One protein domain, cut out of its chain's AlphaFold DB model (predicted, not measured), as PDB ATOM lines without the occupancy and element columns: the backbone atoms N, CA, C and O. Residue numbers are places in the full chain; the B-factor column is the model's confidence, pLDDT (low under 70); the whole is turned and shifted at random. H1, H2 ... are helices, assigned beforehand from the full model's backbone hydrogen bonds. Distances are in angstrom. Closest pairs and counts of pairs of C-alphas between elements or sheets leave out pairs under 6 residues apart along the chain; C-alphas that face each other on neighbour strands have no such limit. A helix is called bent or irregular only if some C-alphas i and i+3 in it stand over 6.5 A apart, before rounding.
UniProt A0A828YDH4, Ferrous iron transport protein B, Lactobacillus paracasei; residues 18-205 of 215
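What this domain is: This is residues 18 to 205 of the 215 residues of the protein "Ferrous iron transport protein B" of Lactobacillus paracasei (UniProt A0A828YDH4). Helices H3 and H6 make the middle, with long H8 running beside H6, H2 crossing H3, and H4 folded back on H3. H1 and H7 cover one side, residues 18 to 24 of H1 stick out, and H9 folds back on H8 at the other side. The 188 printed residues, with nine named helices in order H1 to H9 and no named strand, are all helix in class and compact, with a radius of gyration of the C-alphas of 18.5 A and spans of 50 by 45 by 34 A.

Where its parts are: H1, residues 18 to 45, begins at C-alpha 18 (2.128, 29.125, 14.382), has a kink of 35 degrees near residue 30 and measures 38.6 A. H2, residues 59 to 74, has a kink of 52 degrees near residue 68 and is irregular, C-alphas 70 and 73 being 7.1 A apart. H3 is residues 79 to 90, H4 94 to 102, H5 108 to 118, H6 121 to 133 and H7 138 to 148. H8, residues 151 to 179, measures 41.5 A; H9, residues 185 to 204, measures 27.7 A and ends at C-alpha 204 (-29.034, 53.759, 3.929).

How they stand to each other: H1 touches H7 with residues 29 to 33 alone, closest C-alphas Ala 29 and Ala 139, 5.4 A. H2 and H3 touch, about perpendicular at 83 degrees, closest C-alphas Gly 64 and Trp 79, 4.4 A. H3 and H4 are a helical hairpin, closest C-alphas Gly 88 and Cys 95, 4.5 A. H5 is close to H4 but not clearly touching, closest C-alphas His 100 and Phe 111, 6.8 A. H6 touches H8 at a shallow tilt of 17 degrees, opposite ways, closest C-alphas Ala 126 and Thr 169, 5.0 A. H8 and H9 are a helical hairpin, closest C-alphas Gln 174 and Ser 187, 5.6 A. Every O i to N i+4 pair is within hydrogen-bond range in H4, H6, H7, H8 and H9; H1 has 22 of 24, H2 7 of 12, H3 7 of 8 and H5 4 of 7.

The domain as a whole: The C-alphas farthest apart, Ser 20 and Val 185, are 56.0 A apart. The printed part has no cut; the link H1 to H2 is long, the others tight. Residues 105 to 109, 183, 204 and 205 have pLDDT under 70.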
ATOM      1  N   VAL A  18       1.882  28.186  15.483       92.56
ATOM      2  CA  VAL A  18       2.128  29.125  14.382       92.56
ATOM      3  C   VAL A  18       2.847  28.415  13.237       92.56
ATOM      4  O   VAL A  18       2.416  28.520  12.093       92.56
ATOM      5  N   MET A  19       3.873  27.612  13.531       93.56
ATOM      6  CA  MET A  19       4.656  26.911  12.513       93.56
ATOM      7  C   MET A  19       3.838  25.862  11.749       93.56
ATOM      8  O   MET A  19       3.958  25.749  10.529       93.56
ATOM      9  N   SER A  20       2.987  25.095  12.438       90.88
ATOM     10  CA  SER A  20       2.109  24.113  11.780       90.88
ATOM     11  C   SER A  20       1.085  24.786  10.861       90.88
ATOM     12  O   SER A  20       0.907  24.353   9.721       90.88
ATOM     13  N   ARG A  21       0.478  25.895  11.306       86.19
ATOM     14  CA  ARG A  21      -0.450  26.697  10.492       86.19
ATOM     15  C   ARG A  21       0.250  27.361   9.306       86.19
ATOM     16  O   ARG A  21      -0.276  27.313   8.199       86.19
ATOM     17  N   ALA A  22       1.453  27.901   9.506       87.88
ATOM     18  CA  ALA A  22       2.255  28.503   8.443       87.88
ATOM     19  C   ALA A  22       2.628  27.476   7.361       87.88
ATOM     20  O   ALA A  22       2.434  27.736   6.176       87.88
ATOM     21  N   ARG A  23       3.079  26.272   7.746       88.06
ATOM     22  CA  ARG A  23       3.362  25.185   6.788       88.06
ATOM     23  C   ARG A  23       2.122  24.778   5.994       88.06
ATOM     24  O   ARG A  23       2.205  24.621   4.778       88.06
ATOM     25  N   ALA A  24       0.976  24.649   6.664       83.31
ATOM     26  CA  ALA A  24      -0.284  24.318   6.004       83.31
ATOM     27  C   ALA A  24      -0.731  25.411   5.015       83.31
ATOM     28  O   ALA A  24      -1.273  25.094   3.955       83.31
ATOM     29  N   PHE A  25      -0.483  26.684   5.337       81.75
ATOM     30  CA  PHE A  25      -0.734  27.800   4.429       81.75
ATOM     31  C   PHE A  25       0.170  27.733   3.196       81.75
ATOM     32  O   PHE A  25      -0.342  27.751   2.082       81.75
ATOM     33  N   VAL A  26       1.486  27.567   3.374       85.00
ATOM     34  CA  VAL A  26       2.450  27.493   2.259       85.00
ATOM     35  C   VAL A  26       2.114  26.348   1.302       85.00
ATOM     36  O   VAL A  26       2.093  26.555   0.093       85.00
ATOM     37  N   GLN A  27       1.779  25.162   1.817       81.94
ATOM     38  CA  GLN A  27       1.418  24.016   0.972       81.94
ATOM     39  C   GLN A  27       0.136  24.250   0.161       81.94
ATOM     40  O   GLN A  27       0.055  23.829  -0.990       81.94
ATOM     41  N   LYS A  28      -0.871  24.919   0.741       75.81
ATOM     42  CA  LYS A  28      -2.163  25.156   0.075       75.81
ATOM     43  C   LYS A  28      -2.155  26.377  -0.849       75.81
ATOM     44  O   LYS A  28      -2.815  26.346  -1.880       75.81
ATOM     45  N   ALA A  29      -1.457  27.446  -0.474       76.81
ATOM     46  CA  ALA A  29      -1.383  28.685  -1.245       76.81
ATOM     47  C   ALA A  29      -0.298  28.632  -2.331       76.81
ATOM     48  O   ALA A  29      -0.473  29.217  -3.397       76.81
ATOM     49  N   GLY A  30       0.800  27.907  -2.087       80.75
ATOM     50  CA  GLY A  30       1.961  27.875  -2.976       80.75
ATOM     51  C   GLY A  30       1.654  27.343  -4.374       80.75
ATOM     52  O   GLY A  30       2.142  27.901  -5.350       80.75
ATOM     53  N   THR A  31       0.792  26.329  -4.498       81.81
ATOM     54  CA  THR A  31       0.388  25.785  -5.808       81.81
ATOM     55  C   THR A  31      -0.372  26.808  -6.649       81.81
ATOM     56  O   THR A  31      -0.116  26.931  -7.845       81.81
ATOM     57  N   ILE A  32      -1.261  27.586  -6.024       77.06
ATOM     58  CA  ILE A  32      -2.043  28.637  -6.687       77.06
ATOM     59  C   ILE A  32      -1.126  29.781  -7.131       77.06
ATOM     60  O   ILE A  32      -1.231  30.246  -8.267       77.06
ATOM     61  N   ILE A  33      -0.213  30.217  -6.257       78.94
ATOM     62  CA  ILE A  33       0.742  31.293  -6.562       78.94
ATOM     63  C   ILE A  33       1.659  30.873  -7.712       78.94
ATOM     64  O   ILE A  33       1.785  31.608  -8.684       78.94
ATOM     65  N   PHE A  34       2.241  29.672  -7.641       83.81
ATOM     66  CA  PHE A  34       3.134  29.162  -8.681       83.81
ATOM     67  C   PHE A  34       2.445  29.094 -10.048       83.81
ATOM     68  O   PHE A  34       2.982  29.607 -11.029       83.81
ATOM     69  N   LEU A  35       1.231  28.535 -10.107       83.88
ATOM     70  CA  LEU A  35       0.443  28.470 -11.341       83.88
ATOM     71  C   LEU A  35       0.166  29.876 -11.893       83.88
ATOM     72  O   LEU A  35       0.343  30.117 -13.085       83.88
ATOM     73  N   SER A  36      -0.191  30.821 -11.021       75.69
ATOM     74  CA  SER A  36      -0.446  32.212 -11.411       75.69
ATOM     75  C   SER A  36       0.807  32.906 -11.964       75.69
ATOM     76  O   SER A  36       0.711  33.623 -12.955       75.69
ATOM     77  N   CYS A  37       1.988  32.665 -11.382       79.19
ATOM     78  CA  CYS A  37       3.257  33.213 -11.875       79.19
ATOM     79  C   CYS A  37       3.643  32.650 -13.249       79.19
ATOM     80  O   CYS A  37       4.054  33.410 -14.122       79.19
ATOM     81  N   VAL A  38       3.480  31.337 -13.458       85.81
ATOM     82  CA  VAL A  38       3.725  30.700 -14.765       85.81
ATOM     83  C   VAL A  38       2.785  31.271 -15.826       85.81
ATOM     84  O   VAL A  38       3.219  31.576 -16.935       85.81
ATOM     85  N   LEU A  39       1.511  31.465 -15.476       83.62
ATOM     86  CA  LEU A  39       0.522  32.060 -16.368       83.62
ATOM     87  C   LEU A  39       0.886  33.505 -16.728       83.62
ATOM     88  O   LEU A  39       0.873  33.847 -17.906       83.62
ATOM     89  N   LEU A  40       1.251  34.344 -15.753       78.38
ATOM     90  CA  LEU A  40       1.684  35.719 -16.029       78.38
ATOM     91  C   LEU A  40       2.920  35.768 -16.922       78.38
ATOM     92  O   LEU A  40       2.940  36.542 -17.873       78.38
ATOM     93  N   TRP A  41       3.925  34.936 -16.641       83.69
ATOM     94  CA  TRP A  41       5.127  34.848 -17.464       83.69
ATOM     95  C   TRP A  41       4.783  34.493 -18.914       83.69
ATOM     96  O   TRP A  41       5.263  35.145 -19.840       83.69
ATOM     97  N   PHE A  42       3.892  33.517 -19.110       85.94
ATOM     98  CA  PHE A  42       3.418  33.139 -20.438       85.94
ATOM     99  C   PHE A  42       2.686  34.298 -21.132       85.94
ATOM    100  O   PHE A  42       2.999  34.623 -22.272       85.94
ATOM    101  N   LEU A  43       1.764  34.982 -20.444       82.62
ATOM    102  CA  LEU A  43       1.039  36.126 -21.013       82.62
ATOM    103  C   LEU A  43       1.956  37.318 -21.349       82.62
ATOM    104  O   LEU A  43       1.653  38.049 -22.291       82.62
ATOM    105  N   SER A  44       3.034  37.525 -20.586       79.44
ATOM    106  CA  SER A  44       4.022  38.598 -20.801       79.44
ATOM    107  C   SER A  44       4.970  38.293 -21.968       79.44
ATOM    108  O   SER A  44       5.342  39.206 -22.692       79.44
ATOM    109  N   ASN A  45       5.312  37.022 -22.215       83.75
ATOM    110  CA  ASN A  45       6.319  36.658 -23.225       83.75
ATOM    111  C   ASN A  45       5.735  36.232 -24.579       83.75
ATOM    112  O   ASN A  45       6.475  36.167 -25.560       83.75
ATOM    113  N   PHE A  46       4.442  35.907 -24.657       86.19
ATOM    114  CA  PHE A  46       3.810  35.417 -25.884       86.19
ATOM    115  C   PHE A  46       2.798  36.415 -26.456       86.19
ATOM    116  O   PHE A  46       2.045  37.059 -25.724       86.19
ATOM    117  N   ASN A  47       2.751  36.504 -27.786       85.44
ATOM    118  CA  ASN A  47       1.682  37.182 -28.526       85.44
ATOM    119  C   ASN A  47       0.565  36.179 -28.914       85.44
ATOM    120  O   ASN A  47       0.745  34.966 -28.805       85.44
ATOM    121  N   PHE A  48      -0.582  36.645 -29.419       79.44
ATOM    122  CA  PHE A  48      -1.723  35.806 -29.834       79.44
ATOM    123  C   PHE A  48      -1.384  34.787 -30.938       79.44
ATOM    124  O   PHE A  48      -2.099  33.803 -31.109       79.44
ATOM    125  N   GLY A  49      -0.279  34.998 -31.662       81.00
ATOM    126  CA  GLY A  49       0.291  34.044 -32.618       81.00
ATOM    127  C   GLY A  49       1.225  32.988 -32.008       81.00
ATOM    128  O   GLY A  49       1.873  32.272 -32.762       81.00
ATOM    129  N   LEU A  50       1.339  32.909 -30.673       82.00
ATOM    130  CA  LEU A  50       2.255  32.021 -29.932       82.00
ATOM    131  C   LEU A  50       3.745  32.214 -30.267       82.00
ATOM    132  O   LEU A  50       4.564  31.319 -30.061       82.00
ATOM    133  N   GLN A  51       4.110  33.398 -30.750       85.62
ATOM    134  CA  GLN A  51       5.500  33.801 -30.935       85.62
ATOM    135  C   GLN A  51       6.009  34.485 -29.668       85.62
ATOM    136  O   GLN A  51       5.242  35.182 -28.998       85.62
ATOM    137  N   MET A  52       7.290  34.280 -29.356       81.81
ATOM    138  CA  MET A  52       7.952  34.963 -28.249       81.81
ATOM    139  C   MET A  52       8.265  36.396 -28.684       81.81
ATOM    140  O   MET A  52       8.980  36.591 -29.668       81.81
ATOM    141  N   VAL A  53       7.680  37.379 -28.003       81.38
ATOM    142  CA  VAL A  53       7.778  38.799 -28.364       81.38
ATOM    143  C   VAL A  53       8.122  39.622 -27.127       81.38
ATOM    144  O   VAL A  53       7.899  39.188 -26.000       81.38
ATOM    145  N   ASP A  54       8.703  40.798 -27.353       78.31
ATOM    146  CA  ASP A  54       8.955  41.791 -26.312       78.31
ATOM    147  C   ASP A  54       7.644  42.233 -25.628       78.31
ATOM    148  O   ASP A  54       6.552  42.134 -26.200       78.31
ATOM    149  N   GLU A  55       7.755  42.769 -24.412       71.06
ATOM    150  CA  GLU A  55       6.633  43.082 -23.516       71.06
ATOM    151  C   GLU A  55       5.609  44.018 -24.184       71.06
ATOM    152  O   GLU A  55       4.400  43.929 -23.945       71.06
ATOM    153  N   ASN A  56       6.089  44.878 -25.086       77.06
ATOM    154  CA  ASN A  56       5.275  45.815 -25.845       77.06
ATOM    155  C   ASN A  56       4.293  45.153 -26.814       77.06
ATOM    156  O   ASN A  56       3.300  45.784 -27.113       77.06
ATOM    157  N   ASP A  57       4.482  43.933 -27.303       79.94
ATOM    158  CA  ASP A  57       3.499  43.280 -28.195       79.94
ATOM    159  C   ASP A  57       2.935  41.991 -27.575       79.94
ATOM    160  O   ASP A  57       2.380  41.125 -28.255       79.94
ATOM    161  N   SER A  58       3.060  41.876 -26.252       82.88
ATOM    162  CA  SER A  58       2.559  40.753 -25.470       82.88
ATOM    163  C   SER A  58       1.025  40.703 -25.414       82.88
ATOM    164  O   SER A  58       0.325  41.724 -25.454       82.88
ATOM    165  N   MET A  59       0.471  39.499 -25.223       83.00
ATOM    166  CA  MET A  59      -0.955  39.316 -24.909       83.00
ATOM    167  C   MET A  59      -1.366  40.115 -23.664       83.00
ATOM    168  O   MET A  59      -2.504  40.583 -23.562       83.00
ATOM    169  N   LEU A  60      -0.431  40.302 -22.730       81.19
ATOM    170  CA  LEU A  60      -0.622  41.071 -21.510       81.19
ATOM    171  C   LEU A  60      -0.904  42.556 -21.794       81.19
ATOM    172  O   LEU A  60      -1.825  43.111 -21.192       81.19
ATOM    173  N   ARG A  61      -0.225  43.184 -22.768       84.00
ATOM    174  CA  ARG A  61      -0.587  44.535 -23.248       84.00
ATOM    175  C   ARG A  61      -1.981  44.549 -23.872       84.00
ATOM    176  O   ARG A  61      -2.745  45.486 -23.629       84.00
ATOM    177  N   GLY A  62      -2.341  43.519 -24.638       83.81
ATOM    178  CA  GLY A  62      -3.685  43.375 -25.207       83.81
ATOM    179  C   GLY A  62      -4.773  43.416 -24.127       83.81
ATOM    180  O   GLY A  62      -5.704  44.213 -24.206       83.81
ATOM    181  N   LEU A  63      -4.612  42.639 -23.055       83.94
ATOM    182  CA  LEU A  63      -5.534  42.666 -21.912       83.94
ATOM    183  C   LEU A  63      -5.479  43.996 -21.146       83.94
ATOM    184  O   LEU A  63      -6.516  44.540 -20.766       83.94
ATOM    185  N   GLY A  64      -4.278  44.542 -20.950       84.50
ATOM    186  CA  GLY A  64      -4.062  45.810 -20.262       84.50
ATOM    187  C   GLY A  64      -4.756  46.982 -20.947       84.50
ATOM    188  O   GLY A  64      -5.408  47.773 -20.280       84.50
ATOM    189  N   THR A  65      -4.677  47.074 -22.274       86.19
ATOM    190  CA  THR A  65      -5.321  48.144 -23.057       86.19
ATOM    191  C   THR A  65      -6.845  48.041 -23.074       86.19
ATOM    192  O   THR A  65      -7.513  49.071 -23.073       86.19
ATOM    193  N   VAL A  66      -7.409  46.830 -23.019       88.62
ATOM    194  CA  VAL A  66      -8.865  46.626 -22.909       88.62
ATOM    195  C   VAL A  66      -9.393  47.072 -21.544       88.62
ATOM    196  O   VAL A  66     -10.493  47.612 -21.451       88.62
ATOM    197  N   ILE A  67      -8.612  46.864 -20.482       86.94
ATOM    198  CA  ILE A  67      -9.012  47.185 -19.105       86.94
ATOM    199  C   ILE A  67      -8.631  48.631 -18.722       86.94
ATOM    200  O   ILE A  67      -9.284  49.237 -17.871       86.94
ATOM    201  N   ALA A  68      -7.641  49.229 -19.390       88.19
ATOM    202  CA  ALA A  68      -7.148  50.587 -19.149       88.19
ATOM    203  C   ALA A  68      -8.231  51.688 -19.060       88.19
ATOM    204  O   ALA A  68      -8.123  52.534 -18.167       88.19
ATOM    205  N   PRO A  69      -9.316  51.686 -19.867       86.81
ATOM    206  CA  PRO A  69     -10.376  52.691 -19.761       86.81
ATOM    207  C   PRO A  69     -11.067  52.710 -18.391       86.81
ATOM    208  O   PRO A  69     -11.506  53.764 -17.937       86.81
ATOM    209  N   VAL A  70     -11.125  51.568 -17.697       87.75
ATOM    210  CA  VAL A  70     -11.687  51.474 -16.341       87.75
ATOM    211  C   VAL A  70     -10.803  52.202 -15.327       87.75
ATOM    212  O   VAL A  70     -11.318  52.753 -14.352       87.75
ATOM    213  N   PHE A  71      -9.490  52.244 -15.576       87.56
ATOM    214  CA  PHE A  71      -8.490  52.887 -14.724       87.56
ATOM    215  C   PHE A  71      -8.183  54.347 -15.098       87.56
ATOM    216  O   PHE A  71      -7.601  55.080 -14.296       87.56
ATOM    217  N   ALA A  72      -8.647  54.812 -16.263       84.25
ATOM    218  CA  ALA A  72      -8.523  56.200 -16.708       84.25
ATOM    219  C   ALA A  72      -9.015  57.249 -15.686       84.25
ATOM    220  O   ALA A  72      -8.253  58.172 -15.392       84.25
ATOM    221  N   PRO A  73     -10.210  57.131 -15.063       83.25
ATOM    222  CA  PRO A  73     -10.673  58.124 -14.089       83.25
ATOM    223  C   PRO A  73      -9.912  58.093 -12.754       83.25
ATOM    224  O   PRO A  73     -10.108  58.989 -11.935       83.25
ATOM    225  N   LEU A  74      -9.062  57.087 -12.515       83.75
ATOM    226  CA  LEU A  74      -8.219  56.987 -11.318       83.75
ATOM    227  C   LEU A  74      -6.807  57.552 -11.535       83.75
ATOM    228  O   LEU A  74      -6.014  57.577 -10.595       83.75
ATOM    229  N   GLY A  75      -6.490  57.992 -12.756       81.19
ATOM    230  CA  GLY A  75      -5.230  58.661 -13.079       81.19
ATOM    231  C   GLY A  75      -4.105  57.771 -13.587       81.19
ATOM    232  O   GLY A  75      -3.008  58.272 -13.811       81.19
ATOM    233  N   PHE A  76      -4.364  56.478 -13.784       84.06
ATOM    234  CA  PHE A  76      -3.387  55.517 -14.301       84.06
ATOM    235  C   PHE A  76      -3.990  54.622 -15.397       84.06
ATOM    236  O   PHE A  76      -3.781  53.412 -15.424       84.06
ATOM    237  N   GLY A  77      -4.747  55.228 -16.319       82.75
ATOM    238  CA  GLY A  77      -5.401  54.568 -17.461       82.75
ATOM    239  C   GLY A  77      -4.458  54.086 -18.564       82.75
ATOM    240  O   GLY A  77      -4.805  54.167 -19.737       82.75
ATOM    241  N   ASP A  78      -3.279  53.603 -18.188       87.69
ATOM    242  CA  ASP A  78      -2.279  53.043 -19.083       87.69
ATOM    243  C   ASP A  78      -2.228  51.526 -18.943       87.69
ATOM    244  O   ASP A  78      -2.543  50.951 -17.893       87.69
ATOM    245  N   TRP A  79      -1.761  50.859 -19.997       87.81
ATOM    246  CA  TRP A  79      -1.584  49.411 -19.976       87.81
ATOM    247  C   TRP A  79      -0.540  48.982 -18.931       87.81
ATOM    248  O   TRP A  79      -0.776  47.993 -18.245       87.81
ATOM    249  N   HIS A  80       0.539  49.752 -18.728       88.44
ATOM    250  CA  HIS A  80       1.583  49.466 -17.733       88.44
ATOM    251  C   HIS A  80       1.007  49.357 -16.315       88.44
ATOM    252  O   HIS A  80       1.165  48.342 -15.637       88.44
ATOM    253  N   ALA A  81       0.290  50.394 -15.867       89.38
ATOM    254  CA  ALA A  81      -0.312  50.412 -14.542       89.38
ATOM    255  C   ALA A  81      -1.438  49.381 -14.424       89.38
ATOM    256  O   ALA A  81      -1.526  48.690 -13.414       89.38
ATOM    257  N   THR A  82      -2.257  49.217 -15.464       89.00
ATOM    258  CA  THR A  82      -3.343  48.229 -15.477       89.00
ATOM    259  C   THR A  82      -2.805  46.808 -15.308       89.00
ATOM    260  O   THR A  82      -3.222  46.087 -14.403       89.00
ATOM    261  N   VAL A  83      -1.811  46.419 -16.103       88.56
ATOM    262  CA  VAL A  83      -1.150  45.114 -15.998       88.56
ATOM    263  C   VAL A  83      -0.482  44.940 -14.634       88.56
ATOM    264  O   VAL A  83      -0.613  43.886 -14.012       88.56
ATOM    265  N   ALA A  84       0.152  45.987 -14.107       90.00
ATOM    266  CA  ALA A  84       0.740  45.948 -12.777       90.00
ATOM    267  C   ALA A  84      -0.297  45.790 -11.654       90.00
ATOM    268  O   ALA A  84      -0.031  45.071 -10.691       90.00
ATOM    269  N   THR A  85      -1.488  46.395 -11.768       89.44
ATOM    270  CA  THR A  85      -2.587  46.153 -10.813       89.44
ATOM    271  C   THR A  85      -3.092  44.713 -10.885       89.44
ATOM    272  O   THR A  85      -3.332  44.097  -9.846       89.44
ATOM    273  N   LEU A  86      -3.189  44.136 -12.088       86.31
ATOM    274  CA  LEU A  86      -3.588  42.738 -12.278       86.31
ATOM    275  C   LEU A  86      -2.552  41.776 -11.690       86.31
ATOM    276  O   LEU A  86      -2.911  40.844 -10.972       86.31
ATOM    277  N   ALA A  87      -1.265  42.033 -11.917       83.88
ATOM    278  CA  ALA A  87      -0.187  41.281 -11.285       83.88
ATOM    279  C   ALA A  87      -0.188  41.452  -9.754       83.88
ATOM    280  O   ALA A  87       0.033  40.488  -9.019       83.88
ATOM    281  N   GLY A  88      -0.520  42.653  -9.271       85.75
ATOM    282  CA  GLY A  88      -0.700  42.970  -7.855       85.75
ATOM    283  C   GLY A  88      -1.842  42.204  -7.177       85.75
ATOM    284  O   GLY A  88      -1.765  41.921  -5.981       85.75
ATOM    285  N   LEU A  89      -2.891  41.823  -7.916       82.56
ATOM    286  CA  LEU A  89      -3.960  40.953  -7.406       82.56
ATOM    287  C   LEU A  89      -3.477  39.516  -7.162       82.56
ATOM    288  O   LEU A  89      -4.041  38.817  -6.323       82.56
ATOM    289  N   ILE A  90      -2.430  39.070  -7.857       78.62
ATOM    290  CA  ILE A  90      -1.822  37.753  -7.630       78.62
ATOM    291  C   ILE A  90      -0.883  37.815  -6.427       78.62
ATOM    292  O   ILE A  90      -1.045  37.047  -5.478       78.62
ATOM    293  N   ALA A  91       0.056  38.760  -6.457       79.69
ATOM    294  CA  ALA A  91       1.017  39.016  -5.395       79.69
ATOM    295  C   ALA A  91       1.283  40.523  -5.319       79.69
ATOM    296  O   ALA A  91       1.711  41.132  -6.301       79.69
ATOM    297  N   LYS A  92       1.022  41.141  -4.161       80.19
ATOM    298  CA  LYS A  92       1.043  42.609  -4.012       80.19
ATOM    299  C   LYS A  92       2.434  43.186  -4.268       80.19
ATOM    300  O   LYS A  92       2.556  44.263  -4.831       80.19
ATOM    301  N   GLU A  93       3.476  42.448  -3.928       80.25
ATOM    302  CA  GLU A  93       4.879  42.764  -4.180       80.25
ATOM    303  C   GLU A  93       5.262  42.671  -5.666       80.25
ATOM    304  O   GLU A  93       6.132  43.406  -6.134       80.25
ATOM    305  N   ASN A  94       4.574  41.826  -6.439       80.50
ATOM    306  CA  ASN A  94       4.880  41.609  -7.851       80.50
ATOM    307  C   ASN A  94       4.441  42.785  -8.739       80.50
ATOM    308  O   ASN A  94       4.906  42.906  -9.872       80.50
ATOM    309  N   CYS A  95       3.587  43.688  -8.236       86.31
ATOM    310  CA  CYS A  95       3.179  44.874  -8.992       86.31
ATOM    311  C   CYS A  95       4.377  45.771  -9.349       86.31
ATOM    312  O   CYS A  95       4.434  46.299 -10.457       86.31
ATOM    313  N   VAL A  96       5.368  45.882  -8.455       84.38
ATOM    314  CA  VAL A  96       6.576  46.694  -8.676       84.38
ATOM    315  C   VAL A  96       7.487  46.038  -9.710       84.38
ATOM    316  O   VAL A  96       7.989  46.720 -10.599       84.38
ATOM    317  N   GLY A  97       7.655  44.712  -9.639       81.94
ATOM    318  CA  GLY A  97       8.417  43.954 -10.634       81.94
ATOM    319  C   GLY A  97       7.789  44.045 -12.025       81.94
ATOM    320  O   GLY A  97       8.482  44.307 -13.002       81.94
ATOM    321  N   THR A  98       6.464  43.938 -12.098       85.19
ATOM    322  CA  THR A  98       5.712  44.050 -13.355       85.19
ATOM    323  C   THR A  98       5.796  45.462 -13.938       85.19
ATOM    324  O   THR A  98       6.023  45.611 -15.134       85.19
ATOM    325  N   LEU A  99       5.703  46.507 -13.105       87.06
ATOM    326  CA  LEU A  99       5.954  47.889 -13.534       87.06
ATOM    327  C   LEU A  99       7.361  48.039 -14.118       87.06
ATOM    328  O   LEU A  99       7.510  48.577 -15.210       87.06
ATOM    329  N   HIS A 100       8.380  47.524 -13.430       83.12
ATOM    330  CA  HIS A 100       9.763  47.613 -13.889       83.12
ATOM    331  C   HIS A 100       9.993  46.901 -15.230       83.12
ATOM    332  O   HIS A 100      10.702  47.424 -16.080       83.12
ATOM    333  N   ILE A 101       9.382  45.732 -15.439       80.12
ATOM    334  CA  ILE A 101       9.462  44.997 -16.712       80.12
ATOM    335  C   ILE A 101       8.713  45.757 -17.817       80.12
ATOM    336  O   ILE A 101       9.254  45.946 -18.903       80.12
ATOM    337  N   SER A 102       7.514  46.268 -17.520       81.19
ATOM    338  CA  SER A 102       6.667  46.968 -18.495       81.19
ATOM    339  C   SER A 102       7.279  48.268 -19.024       81.19
ATOM    340  O   SER A 102       7.129  48.575 -20.200       81.19
ATOM    341  N   PHE A 103       8.011  49.016 -18.190       80.06
ATOM    342  CA  PHE A 103       8.718  50.239 -18.597       80.06
ATOM    343  C   PHE A 103      10.019  49.962 -19.377       80.06
ATOM    344  O   PHE A 103      10.774  50.889 -19.677       80.06
ATOM    345  N   GLY A 104      10.272  48.693 -19.715       72.31
ATOM    346  CA  GLY A 104      11.531  48.199 -20.245       72.31
ATOM    347  C   GLY A 104      12.509  47.928 -19.107       72.31
ATOM    348  O   GLY A 104      12.661  48.741 -18.196       72.31
ATOM    349  N   ALA A 105      13.204  46.790 -19.169       62.66
ATOM    350  CA  ALA A 105      14.208  46.351 -18.195       62.66
ATOM    351  C   ALA A 105      15.497  47.214 -18.201       62.66
ATOM    352  O   ALA A 105      16.614  46.698 -18.216       62.66
ATOM    353  N   GLY A 106      15.357  48.540 -18.213       61.62
ATOM    354  CA  GLY A 106      16.442  49.488 -18.022       61.62
ATOM    355  C   GLY A 106      16.985  49.429 -16.595       61.62
ATOM    356  O   GLY A 106      16.334  48.956 -15.665       61.62
ATOM    357  N   SER A 107      18.209  49.914 -16.413       63.22
ATOM    358  CA  SER A 107      18.859  50.034 -15.109       63.22
ATOM    359  C   SER A 107      17.959  50.758 -14.093       63.22
ATOM    360  O   SER A 107      17.304  51.750 -14.416       63.22
ATOM    361  N   ALA A 108      17.961  50.291 -12.838       65.31
ATOM    362  CA  ALA A 108      17.076  50.775 -11.768       65.31
ATOM    363  C   ALA A 108      17.118  52.305 -11.543       65.31
ATOM    364  O   ALA A 108      16.149  52.894 -11.061       65.31
ATOM    365  N   SER A 109      18.219  52.965 -11.916       68.38
ATOM    366  CA  SER A 109      18.362  54.425 -11.877       68.38
ATOM    367  C   SER A 109      17.482  55.155 -12.902       68.38
ATOM    368  O   SER A 109      17.005  56.251 -12.609       68.38
ATOM    369  N   GLY A 110      17.223  54.558 -14.070       79.00
ATOM    370  CA  GLY A 110      16.377  55.128 -15.123       79.00
ATOM    371  C   GLY A 110      14.881  54.951 -14.860       79.00
ATOM    372  O   GLY A 110      14.096  55.862 -15.123       79.00
ATOM    373  N   PHE A 111      14.487  53.825 -14.252       83.12
ATOM    374  CA  PHE A 111      13.084  53.509 -13.962       83.12
ATOM    375  C   PHE A 111      12.398  54.599 -13.127       83.12
ATOM    376  O   PHE A 111      11.320  55.080 -13.473       83.12
ATOM    377  N   GLY A 112      13.052  55.060 -12.055       83.12
ATOM    378  CA  GLY A 112      12.484  56.088 -11.182       83.12
ATOM    379  C   GLY A 112      12.291  57.449 -11.859       83.12
ATOM    380  O   GLY A 112      11.452  58.230 -11.410       83.12
ATOM    381  N   GLN A 113      13.060  57.759 -12.908       84.12
ATOM    382  CA  GLN A 113      12.917  58.992 -13.685       84.12
ATOM    383  C   GLN A 113      11.835  58.849 -14.760       84.12
ATOM    384  O   GLN A 113      11.010  59.750 -14.893       84.12
ATOM    385  N   ALA A 114      11.784  57.706 -15.451       84.06
ATOM    386  CA  ALA A 114      10.722  57.385 -16.401       84.06
ATOM    387  C   ALA A 114       9.344  57.410 -15.724       84.06
ATOM    388  O   ALA A 114       8.435  58.087 -16.195       84.06
ATOM    389  N   LEU A 115       9.219  56.793 -14.544       86.62
ATOM    390  CA  LEU A 115       7.964  56.760 -13.792       86.62
ATOM    391  C   LEU A 115       7.468  58.164 -13.409       86.62
ATOM    392  O   LEU A 115       6.279  58.447 -13.518       86.62
ATOM    393  N   ARG A 116       8.381  59.052 -12.990       86.69
ATOM    394  CA  ARG A 116       8.066  60.450 -12.644       86.69
ATOM    395  C   ARG A 116       7.739  61.314 -13.862       86.69
ATOM    396  O   ARG A 116       7.056  62.320 -13.706       86.69
ATOM    397  N   ALA A 117       8.237  60.949 -15.042       85.88
ATOM    398  CA  ALA A 117       7.895  61.617 -16.294       85.88
ATOM    399  C   ALA A 117       6.521  61.172 -16.820       85.88
ATOM    400  O   ALA A 117       5.798  61.982 -17.390       85.88
ATOM    401  N   THR A 118       6.158  59.902 -16.617       85.56
ATOM    402  CA  THR A 118       4.896  59.332 -17.107       85.56
ATOM    403  C   THR A 118       3.719  59.600 -16.173       85.56
ATOM    404  O   THR A 118       2.639  59.933 -16.652       85.56
ATOM    405  N   TYR A 119       3.904  59.493 -14.852       87.56
ATOM    406  CA  TYR A 119       2.811  59.638 -13.889       87.56
ATOM    407  C   TYR A 119       2.977  60.865 -12.987       87.56
ATOM    408  O   TYR A 119       4.035  61.049 -12.376       87.56
ATOM    409  N   PRO A 120       1.912  61.668 -12.791       87.62
ATOM    410  CA  PRO A 120       1.910  62.684 -11.751       87.62
ATOM    411  C   PRO A 120       1.936  62.024 -10.366       87.62
ATOM    412  O   PRO A 120       1.383  60.941 -10.161       87.62
ATOM    413  N   ALA A 121       2.513  62.708  -9.374       88.69
ATOM    414  CA  ALA A 121       2.645  62.173  -8.013       88.69
ATOM    415  C   ALA A 121       1.304  61.691  -7.423       88.69
ATOM    416  O   ALA A 121       1.248  60.650  -6.769       88.69
ATOM    417  N   MET A 122       0.206  62.400  -7.713       87.62
ATOM    418  CA  MET A 122      -1.137  62.026  -7.252       87.62
ATOM    419  C   MET A 122      -1.660  60.733  -7.889       87.62
ATOM    420  O   MET A 122      -2.319  59.957  -7.201       87.62
ATOM    421  N   ALA A 123      -1.321  60.451  -9.153       88.81
ATOM    422  CA  ALA A 123      -1.645  59.164  -9.777       88.81
ATOM    423  C   ALA A 123      -0.883  58.011  -9.107       88.81
ATOM    424  O   ALA A 123      -1.443  56.936  -8.908       88.81
ATOM    425  N   GLY A 124       0.363  58.248  -8.681       89.75
ATOM    426  CA  GLY A 124       1.137  57.280  -7.901       89.75
ATOM    427  C   GLY A 124       0.480  56.944  -6.557       89.75
ATOM    428  O   GLY A 124       0.321  55.770  -6.221       89.75
ATOM    429  N   TYR A 125       0.025  57.952  -5.806       90.94
ATOM    430  CA  TYR A 125      -0.714  57.719  -4.558       90.94
ATOM    431  C   TYR A 125      -2.043  57.000  -4.798       90.94
ATOM    432  O   TYR A 125      -2.378  56.071  -4.063       90.94
ATOM    433  N   ALA A 126      -2.773  57.377  -5.846       91.88
ATOM    434  CA  ALA A 126      -4.006  56.713  -6.248       91.88
ATOM    435  C   ALA A 126      -3.771  55.219  -6.562       91.88
ATOM    436  O   ALA A 126      -4.475  54.350  -6.038       91.88
ATOM    437  N   PHE A 127      -2.728  54.906  -7.335       91.69
ATOM    438  CA  PHE A 127      -2.320  53.535  -7.646       91.69
ATOM    439  C   PHE A 127      -1.993  52.724  -6.385       91.69
ATOM    440  O   PHE A 127      -2.430  51.579  -6.253       91.69
ATOM    441  N   LEU A 128      -1.261  53.309  -5.430       90.62
ATOM    442  CA  LEU A 128      -0.951  52.643  -4.161       90.62
ATOM    443  C   LEU A 128      -2.217  52.355  -3.354       90.62
ATOM    444  O   LEU A 128      -2.411  51.220  -2.925       90.62
ATOM    445  N   VAL A 129      -3.099  53.345  -3.188       92.38
ATOM    446  CA  VAL A 129      -4.359  53.176  -2.445       92.38
ATOM    447  C   VAL A 129      -5.221  52.094  -3.080       92.38
ATOM    448  O   VAL A 129      -5.723  51.224  -2.370       92.38
ATOM    449  N   PHE A 130      -5.332  52.080  -4.412       92.44
ATOM    450  CA  PHE A 130      -6.097  51.047  -5.098       92.44
ATOM    451  C   PHE A 130      -5.506  49.666  -4.820       92.44
ATOM    452  O   PHE A 130      -6.220  48.774  -4.378       92.44
ATOM    453  N   ASN A 131      -4.197  49.489  -5.008       90.19
ATOM    454  CA  ASN A 131      -3.560  48.191  -4.812       90.19
ATOM    455  C   ASN A 131      -3.530  47.737  -3.350       90.19
ATOM    456  O   ASN A 131      -3.548  46.537  -3.101       90.19
ATOM    457  N   LEU A 132      -3.513  48.642  -2.375       89.94
ATOM    458  CA  LEU A 132      -3.565  48.288  -0.953       89.94
ATOM    459  C   LEU A 132      -4.970  47.857  -0.513       89.94
ATOM    460  O   LEU A 132      -5.096  46.940   0.295       89.94
ATOM    461  N   LEU A 133      -6.015  48.503  -1.042       90.56
ATOM    462  CA  LEU A 133      -7.396  48.287  -0.602       90.56
ATOM    463  C   LEU A 133      -8.182  47.304  -1.476       90.56
ATOM    464  O   LEU A 133      -9.163  46.734  -0.993       90.56
ATOM    465  N   CYS A 134      -7.804  47.108  -2.744       91.12
ATOM    466  CA  CYS A 134      -8.535  46.236  -3.665       91.12
ATOM    467  C   CYS A 134      -8.530  44.772  -3.206       91.12
ATOM    468  O   CYS A 134      -7.898  44.420  -2.205       91.12
ATOM    469  N   ALA A 135      -9.259  43.926  -3.942       87.31
ATOM    470  CA  ALA A 135      -9.439  42.511  -3.643       87.31
ATOM    471  C   ALA A 135      -8.168  41.830  -3.086       87.31
ATOM    472  O   ALA A 135      -7.052  42.077  -3.573       87.31
ATOM    473  N   PRO A 136      -8.326  40.966  -2.065       85.50
ATOM    474  CA  PRO A 136      -7.205  40.220  -1.526       85.50
ATOM    475  C   PRO A 136      -6.718  39.210  -2.572       85.50
ATOM    476  O   PRO A 136      -7.419  38.912  -3.541       85.50
ATOM    477  N   CYS A 137      -5.512  38.676  -2.392       86.81
ATOM    478  CA  CYS A 137      -4.940  37.766  -3.379       86.81
ATOM    479  C   CYS A 137      -5.760  36.473  -3.538       86.81
ATOM    480  O   CYS A 137      -6.513  36.081  -2.642       86.81
ATOM    481  N   PHE A 138      -5.586  35.767  -4.662       81.25
ATOM    482  CA  PHE A 138      -6.318  34.526  -4.968       81.25
ATOM    483  C   PHE A 138      -6.281  33.491  -3.832       81.25
ATOM    484  O   PHE A 138      -7.275  32.808  -3.584       81.25
ATOM    485  N   ALA A 139      -5.169  33.410  -3.095       78.75
ATOM    486  CA  ALA A 139      -5.048  32.540  -1.928       78.75
ATOM    487  C   ALA A 139      -6.047  32.909  -0.815       78.75
ATOM    488  O   ALA A 139      -6.723  32.034  -0.274       78.75
ATOM    489  N   ALA A 140      -6.179  34.200  -0.510       83.12
ATOM    490  CA  ALA A 140      -7.105  34.706   0.497       83.12
ATOM    491  C   ALA A 140      -8.571  34.624   0.036       83.12
ATOM    492  O   ALA A 140      -9.451  34.287   0.829       83.12
ATOM    493  N   ILE A 141      -8.847  34.839  -1.256       86.12
ATOM    494  CA  ILE A 141     -10.179  34.594  -1.833       86.12
ATOM    495  C   ILE A 141     -10.556  33.114  -1.698       86.12
ATOM    496  O   ILE A 141     -11.668  32.791  -1.280       86.12
ATOM    497  N   GLY A 142      -9.611  32.209  -1.964       83.44
ATOM    498  CA  GLY A 142      -9.802  30.771  -1.791       83.44
ATOM    499  C   GLY A 142     -10.096  30.365  -0.344       83.44
ATOM    500  O   GLY A 142     -10.900  29.459  -0.118       83.44
ATOM    501  N   THR A 143      -9.495  31.029   0.649       82.81
ATOM    502  CA  THR A 143      -9.853  30.805   2.059       82.81
ATOM    503  C   THR A 143     -11.212  31.400   2.410       82.81
ATOM    504  O   THR A 143     -11.994  30.721   3.064       82.81
ATOM    505  N   MET A 144     -11.553  32.598   1.916       84.62
ATOM    506  CA  MET A 144     -12.882  33.195   2.133       84.62
ATOM    507  C   MET A 144     -14.004  32.305   1.597       84.62
ATOM    508  O   MET A 144     -15.033  32.150   2.246       84.62
ATOM    509  N   TYR A 145     -13.801  31.689   0.432       85.81
ATOM    510  CA  TYR A 145     -14.768  30.751  -0.130       85.81
ATOM    511  C   TYR A 145     -14.980  29.520   0.764       85.81
ATOM    512  O   TYR A 145     -16.115  29.088   0.954       85.81
ATOM    513  N   LYS A 146     -13.907  28.985   1.362       82.75
ATOM    514  CA  LYS A 146     -13.995  27.840   2.282       82.75
ATOM    515  C   LYS A 146     -14.709  28.176   3.590       82.75
ATOM    516  O   LYS A 146     -15.382  27.307   4.124       82.75
ATOM    517  N   GLU A 147     -14.571  29.408   4.076       85.19
ATOM    518  CA  GLU A 147     -15.231  29.874   5.303       85.19
ATOM    519  C   GLU A 147     -16.709  30.228   5.073       85.19
ATOM    520  O   GLU A 147     -17.561  29.877   5.882       85.19
ATOM    521  N   PHE A 148     -17.044  30.893   3.960       84.50
ATOM    522  CA  PHE A 148     -18.434  31.263   3.666       84.50
ATOM    523  C   PHE A 148     -19.277  30.105   3.126       84.50
ATOM    524  O   PHE A 148     -20.499  30.144   3.242       84.50
ATOM    525  N   GLY A 149     -18.663  29.114   2.477       82.25
ATOM    526  CA  GLY A 149     -19.361  27.978   1.865       82.25
ATOM    527  C   GLY A 149     -20.197  28.317   0.620       82.25
ATOM    528  O   GLY A 149     -20.649  27.406  -0.069       82.25
ATOM    529  N   ASP A 150     -20.376  29.600   0.284       89.69
ATOM    530  CA  ASP A 150     -21.143  30.066  -0.877       89.69
ATOM    531  C   ASP A 150     -20.339  31.063  -1.729       89.69
ATOM    532  O   ASP A 150     -19.938  32.145  -1.286       89.69
ATOM    533  N   ALA A 151     -20.160  30.711  -3.007       87.19
ATOM    534  CA  ALA A 151     -19.424  31.505  -3.985       87.19
ATOM    535  C   ALA A 151     -20.084  32.867  -4.245       87.19
ATOM    536  O   ALA A 151     -19.390  33.852  -4.506       87.19
ATOM    537  N   ARG A 152     -21.419  32.957  -4.156       88.12
ATOM    538  CA  ARG A 152     -22.138  34.220  -4.382       88.12
ATOM    539  C   ARG A 152     -21.789  35.246  -3.310       88.12
ATOM    540  O   ARG A 152     -21.639  36.427  -3.620       88.12
ATOM    541  N   TRP A 153     -21.628  34.804  -2.065       86.56
ATOM    542  CA  TRP A 153     -21.227  35.668  -0.958       86.56
ATOM    543  C   TRP A 153     -19.765  36.095  -1.063       86.56
ATOM    544  O   TRP A 153     -19.475  37.277  -0.876       86.56
ATOM    545  N   THR A 154     -18.866  35.192  -1.465       88.31
ATOM    546  CA  THR A 154     -17.456  35.542  -1.697       88.31
ATOM    547  C   THR A 154     -17.307  36.611  -2.782       88.31
ATOM    548  O   THR A 154     -16.640  37.618  -2.556       88.31
ATOM    549  N   TRP A 155     -17.978  36.459  -3.931       88.12
ATOM    550  CA  TRP A 155     -17.911  37.452  -5.011       88.12
ATOM    551  C   TRP A 155     -18.543  38.793  -4.634       88.12
ATOM    552  O   TRP A 155     -18.019  39.839  -5.011       88.12
ATOM    553  N   ARG A 156     -19.620  38.792  -3.838       89.88
ATOM    554  CA  ARG A 156     -20.192  40.030  -3.283       89.88
ATOM    555  C   ARG A 156     -19.222  40.738  -2.340       89.88
ATOM    556  O   ARG A 156     -19.111  41.957  -2.415       89.88
ATOM    557  N   ALA A 157     -18.512  40.001  -1.486       88.75
ATOM    558  CA  ALA A 157     -17.520  40.569  -0.572       88.75
ATOM    559  C   ALA A 157     -16.321  41.162  -1.330       88.75
ATOM    560  O   ALA A 157     -15.950  42.312  -1.100       88.75
ATOM    561  N   VAL A 158     -15.773  40.414  -2.293       91.44
ATOM    562  CA  VAL A 158     -14.672  40.867  -3.160       91.44
ATOM    563  C   VAL A 158     -15.085  42.083  -3.992       91.44
ATOM    564  O   VAL A 158     -14.338  43.061  -4.077       91.44
ATOM    565  N   GLY A 159     -16.286  42.053  -4.574       90.94
ATOM    566  CA  GLY A 159     -16.842  43.167  -5.335       90.94
ATOM    567  C   GLY A 159     -17.059  44.407  -4.472       90.94
ATOM    568  O   GLY A 159     -16.698  45.505  -4.887       90.94
ATOM    569  N   TYR A 160     -17.563  44.242  -3.245       89.75
ATOM    570  CA  TYR A 160     -17.719  45.343  -2.295       89.75
ATOM    571  C   TYR A 160     -16.372  45.977  -1.931       89.75
ATOM    572  O   TYR A 160     -16.220  47.189  -2.047       89.75
ATOM    573  N   GLN A 161     -15.373  45.171  -1.562       91.00
ATOM    574  CA  GLN A 161     -14.039  45.669  -1.222       91.00
ATOM    575  C   GLN A 161     -13.385  46.401  -2.403       91.00
ATOM    576  O   GLN A 161     -12.854  47.499  -2.240       91.00
ATOM    577  N   THR A 162     -13.470  45.829  -3.605       91.31
ATOM    578  CA  THR A 162     -12.905  46.440  -4.816       91.31
ATOM    579  C   THR A 162     -13.645  47.718  -5.201       91.31
ATOM    580  O   THR A 162     -13.009  48.692  -5.589       91.31
ATOM    581  N   GLY A 163     -14.970  47.754  -5.042       90.69
ATOM    582  CA  GLY A 163     -15.777  48.949  -5.283       90.69
ATOM    583  C   GLY A 163     -15.435  50.083  -4.319       90.69
ATOM    584  O   GLY A 163     -15.246  51.216  -4.750       90.69
ATOM    585  N   VAL A 164     -15.275  49.784  -3.026       89.56
ATOM    586  CA  VAL A 164     -14.841  50.779  -2.033       89.56
ATOM    587  C   VAL A 164     -13.431  51.285  -2.347       89.56
ATOM    588  O   VAL A 164     -13.210  52.495  -2.338       89.56
ATOM    589  N   ALA A 165     -12.498  50.391  -2.690       92.12
ATOM    590  CA  ALA A 165     -11.149  50.775  -3.104       92.12
ATOM    591  C   ALA A 165     -11.174  51.700  -4.330       92.12
ATOM    592  O   ALA A 165     -10.523  52.741  -4.330       92.12
ATOM    593  N   TYR A 166     -11.976  51.361  -5.342       91.50
ATOM    594  CA  TYR A 166     -12.146  52.161  -6.553       91.50
ATOM    595  C   TYR A 166     -12.664  53.569  -6.237       91.50
ATOM    596  O   TYR A 166     -12.086  54.551  -6.693       91.50
ATOM    597  N   LEU A 167     -13.717  53.681  -5.419       89.81
ATOM    598  CA  LEU A 167     -14.301  54.971  -5.038       89.81
ATOM    599  C   LEU A 167     -13.315  55.846  -4.259       89.81
ATOM    600  O   LEU A 167     -13.193  57.034  -4.544       89.81
ATOM    601  N   LEU A 168     -12.585  55.266  -3.303       90.50
ATOM    602  CA  LEU A 168     -11.581  55.995  -2.526       90.50
ATOM    603  C   LEU A 168     -10.437  56.491  -3.409       90.50
ATOM    604  O   LEU A 168     -10.063  57.659  -3.335       90.50
ATOM    605  N   THR A 169      -9.915  55.635  -4.284       92.12
ATOM    606  CA  THR A 169      -8.862  56.031  -5.217       92.12
ATOM    607  C   THR A 169      -9.340  57.119  -6.180       92.12
ATOM    608  O   THR A 169      -8.619  58.087  -6.427       92.12
ATOM    609  N   MET A 170     -10.565  56.994  -6.694       89.38
ATOM    610  CA  MET A 170     -11.172  57.977  -7.587       89.38
ATOM    611  C   MET A 170     -11.322  59.338  -6.899       89.38
ATOM    612  O   MET A 170     -11.005  60.363  -7.500       89.38
ATOM    613  N   LEU A 171     -11.739  59.356  -5.629       89.00
ATOM    614  CA  LEU A 171     -11.815  60.579  -4.830       89.00
ATOM    615  C   LEU A 171     -10.453  61.233  -4.625       89.00
ATOM    616  O   LEU A 171     -10.357  62.453  -4.711       89.00
ATOM    617  N   ILE A 172      -9.407  60.447  -4.376       89.88
ATOM    618  CA  ILE A 172      -8.054  60.981  -4.188       89.88
ATOM    619  C   ILE A 172      -7.558  61.631  -5.480       89.88
ATOM    620  O   ILE A 172      -7.134  62.787  -5.462       89.88
ATOM    621  N   TYR A 173      -7.641  60.923  -6.609       90.06
ATOM    622  CA  TYR A 173      -7.126  61.442  -7.873       90.06
ATOM    623  C   TYR A 173      -7.950  62.629  -8.385       90.06
ATOM    624  O   TYR A 173      -7.405  63.712  -8.609       90.06
ATOM    625  N   GLN A 174      -9.271  62.470  -8.494       86.75
ATOM    626  CA  GLN A 174     -10.135  63.524  -9.028       86.75
ATOM    627  C   GLN A 174     -10.292  64.694  -8.055       86.75
ATOM    628  O   GLN A 174     -10.358  65.842  -8.489       86.75
ATOM    629  N   GLY A 175     -10.278  64.435  -6.745       84.50
ATOM    630  CA  GLY A 175     -10.232  65.486  -5.732       84.50
ATOM    631  C   GLY A 175      -8.960  66.322  -5.839       84.50
ATOM    632  O   GLY A 175      -9.038  67.547  -5.765       84.50
ATOM    633  N   SER A 176      -7.805  65.698  -6.104       86.12
ATOM    634  CA  SER A 176      -6.562  66.449  -6.313       86.12
ATOM    635  C   SER A 176      -6.648  67.387  -7.524       86.12
ATOM    636  O   SER A 176      -6.291  68.557  -7.412       86.12
ATOM    637  N   LEU A 177      -7.227  66.928  -8.640       85.12
ATOM    638  CA  LEU A 177      -7.423  67.740  -9.846       85.12
ATOM    639  C   LEU A 177      -8.385  68.913  -9.628       85.12
ATOM    640  O   LEU A 177      -8.155  70.003 -10.160       85.12
ATOM    641  N   VAL A 178      -9.437  68.713  -8.826       84.19
ATOM    642  CA  VAL A 178     -10.375  69.784  -8.452       84.19
ATOM    643  C   VAL A 178      -9.675  70.850  -7.605       84.19
ATOM    644  O   VAL A 178      -9.836  72.039  -7.870       84.19
ATOM    645  N   VAL A 179      -8.856  70.441  -6.632       83.75
ATOM    646  CA  VAL A 179      -8.108  71.363  -5.759       83.75
ATOM    647  C   VAL A 179      -7.008  72.107  -6.522       83.75
ATOM    648  O   VAL A 179      -6.771  73.283  -6.261       83.75
ATOM    649  N   SER A 180      -6.359  71.464  -7.495       81.19
ATOM    650  CA  SER A 180      -5.317  72.082  -8.326       81.19
ATOM    651  C   SER A 180      -5.847  73.038  -9.408       81.19
ATOM    652  O   SER A 180      -5.053  73.578 -10.174       81.19
ATOM    653  N   GLY A 181      -7.165  73.264  -9.498       72.62
ATOM    654  CA  GLY A 181      -7.766  74.219 -10.438       72.62
ATOM    655  C   GLY A 181      -7.829  73.751 -11.899       72.62
ATOM    656  O   GLY A 181      -8.291  74.497 -12.755       72.62
ATOM    657  N   GLN A 182      -7.432  72.507 -12.194       71.75
ATOM    658  CA  GLN A 182      -7.542  71.868 -13.517       71.75
ATOM    659  C   GLN A 182      -8.847  71.061 -13.645       71.75
ATOM    660  O   GLN A 182      -8.903  70.009 -14.283       71.75
ATOM    661  N   ALA A 183      -9.907  71.523 -12.980       64.94
ATOM    662  CA  ALA A 183     -11.154  70.786 -12.869       64.94
ATOM    663  C   ALA A 183     -11.884  70.735 -14.220       64.94
ATOM    664  O   ALA A 183     -12.298  71.758 -14.762       64.94
ATOM    665  N   SER A 184     -12.089  69.526 -14.744       72.56
ATOM    666  CA  SER A 184     -13.030  69.295 -15.840       72.56
ATOM    667  C   SER A 184     -14.436  69.088 -15.266       72.56
ATOM    668  O   SER A 184     -14.597  68.593 -14.149       72.56
ATOM    669  N   VAL A 185     -15.486  69.414 -16.028       72.69
ATOM    670  CA  VAL A 185     -16.883  69.151 -15.611       72.69
ATOM    671  C   VAL A 185     -17.079  67.668 -15.258       72.69
ATOM    672  O   VAL A 185     -17.794  67.327 -14.315       72.69
ATOM    673  N   MET A 186     -16.367  66.787 -15.965       75.75
ATOM    674  CA  MET A 186     -16.351  65.352 -15.711       75.75
ATOM    675  C   MET A 186     -15.700  64.997 -14.367       75.75
ATOM    676  O   MET A 186     -16.258  64.180 -13.640       75.75
ATOM    677  N   SER A 187     -14.571  65.608 -13.985       74.00
ATOM    678  CA  SER A 187     -13.923  65.297 -12.701       74.00
ATOM    679  C   SER A 187     -14.776  65.734 -11.508       74.00
ATOM    680  O   SER A 187     -14.918  64.970 -10.555       74.00
ATOM    681  N   ILE A 188     -15.432  66.896 -11.589       74.94
ATOM    682  CA  ILE A 188     -16.371  67.363 -10.555       74.94
ATOM    683  C   ILE A 188     -17.577  66.418 -10.452       74.94
ATOM    684  O   ILE A 188     -17.956  66.015  -9.351       74.94
ATOM    685  N   GLY A 189     -18.152  66.014 -11.591       79.56
ATOM    686  CA  GLY A 189     -19.272  65.071 -11.626       79.56
ATOM    687  C   GLY A 189     -18.923  63.716 -11.006       79.56
ATOM    688  O   GLY A 189     -19.683  63.194 -10.192       79.56
ATOM    689  N   LEU A 190     -17.747  63.171 -11.325       81.06
ATOM    690  CA  LEU A 190     -17.283  61.891 -10.787       81.06
ATOM    691  C   LEU A 190     -17.017  61.951  -9.275       81.06
ATOM    692  O   LEU A 190     -17.378  61.015  -8.562       81.06
ATOM    693  N   VAL A 191     -16.456  63.055  -8.770       79.75
ATOM    694  CA  VAL A 191     -16.265  63.267  -7.325       79.75
ATOM    695  C   VAL A 191     -17.607  63.334  -6.604       79.75
ATOM    696  O   VAL A 191     -17.790  62.651  -5.598       79.75
ATOM    697  N   LEU A 192     -18.568  64.101  -7.124       82.19
ATOM    698  CA  LEU A 192     -19.900  64.203  -6.524       82.19
ATOM    699  C   LEU A 192     -20.611  62.848  -6.496       82.19
ATOM    700  O   LEU A 192     -21.148  62.470  -5.459       82.19
ATOM    701  N   VAL A 193     -20.565  62.087  -7.592       85.12
ATOM    702  CA  VAL A 193     -21.133  60.732  -7.642       85.12
ATOM    703  C   VAL A 193     -20.449  59.817  -6.629       85.12
ATOM    704  O   VAL A 193     -21.138  59.120  -5.887       85.12
ATOM    705  N   ALA A 194     -19.118  59.840  -6.538       80.81
ATOM    706  CA  ALA A 194     -18.391  59.008  -5.584       80.81
ATOM    707  C   ALA A 194     -18.750  59.348  -4.126       80.81
ATOM    708  O   ALA A 194     -19.017  58.440  -3.335       80.81
ATOM    709  N   ILE A 195     -18.841  60.638  -3.780       82.19
ATOM    710  CA  ILE A 195     -19.286  61.088  -2.451       82.19
ATOM    711  C   ILE A 195     -20.722  60.630  -2.189       82.19
ATOM    712  O   ILE A 195     -20.991  60.059  -1.135       82.19
ATOM    713  N   LEU A 196     -21.639  60.823  -3.140       83.62
ATOM    714  CA  LEU A 196     -23.039  60.420  -2.995       83.62
ATOM    715  C   LEU A 196     -23.189  58.911  -2.797       83.62
ATOM    716  O   LEU A 196     -23.970  58.491  -1.948       83.62
ATOM    717  N   VAL A 197     -22.423  58.092  -3.522       83.81
ATOM    718  CA  VAL A 197     -22.435  56.629  -3.371       83.81
ATOM    719  C   VAL A 197     -21.907  56.210  -1.999       83.81
ATOM    720  O   VAL A 197     -22.496  55.334  -1.365       83.81
ATOM    721  N   ILE A 198     -20.842  56.845  -1.502       81.38
ATOM    722  CA  ILE A 198     -20.301  56.566  -0.162       81.38
ATOM    723  C   ILE A 198     -21.296  56.988   0.921       81.38
ATOM    724  O   ILE A 198     -21.583  56.211   1.830       81.38
ATOM    725  N   VAL A 199     -21.866  58.189   0.810       81.56
ATOM    726  CA  VAL A 199     -22.860  58.718   1.753       81.56
ATOM    727  C   VAL A 199     -24.123  57.856   1.749       81.56
ATOM    728  O   VAL A 199     -24.613  57.491   2.813       81.56
ATOM    729  N   TYR A 200     -24.611  57.447   0.577       82.12
ATOM    730  CA  TYR A 200     -25.707  56.488   0.449       82.12
ATOM    731  C   TYR A 200     -25.360  55.151   1.117       82.12
ATOM    732  O   TYR A 200     -26.146  54.623   1.905       82.12
ATOM    733  N   GLY A 201     -24.162  54.619   0.858       77.62
ATOM    734  CA  GLY A 201     -23.678  53.380   1.462       77.62
ATOM    735  C   GLY A 201     -23.619  53.432   2.991       77.62
ATOM    736  O   GLY A 201     -23.989  52.454   3.638       77.62
ATOM    737  N   LEU A 202     -23.218  54.573   3.563       77.38
ATOM    738  CA  LEU A 202     -23.130  54.793   5.010       77.38
ATOM    739  C   LEU A 202     -24.489  55.084   5.670       77.38
ATOM    740  O   LEU A 202     -24.722  54.634   6.788       77.38
ATOM    741  N   LEU A 203     -25.384  55.828   5.009       72.50
ATOM    742  CA  LEU A 203     -26.644  56.292   5.608       72.50
ATOM    743  C   LEU A 203     -27.827  55.336   5.398       72.50
ATOM    744  O   LEU A 203     -28.711  55.271   6.251       72.50
ATOM    745  N   ILE A 204     -27.875  54.597   4.282       65.25
ATOM    746  CA  ILE A 204     -29.034  53.759   3.929       65.25
ATOM    747  C   ILE A 204     -28.872  52.295   4.331       65.25
ATOM    748  O   ILE A 204     -29.868  51.649   4.672       65.25
ATOM    749  N   LYS A 205     -27.646  51.763   4.413       57.22
ATOM    750  CA  LYS A 205     -27.440  50.473   5.081       57.22
ATOM    751  C   LYS A 205     -27.419  50.667   6.594       57.22
ATOM    752  O   LYS A 205     -26.369  50.654   7.229       57.22
TER     753      LYS A 205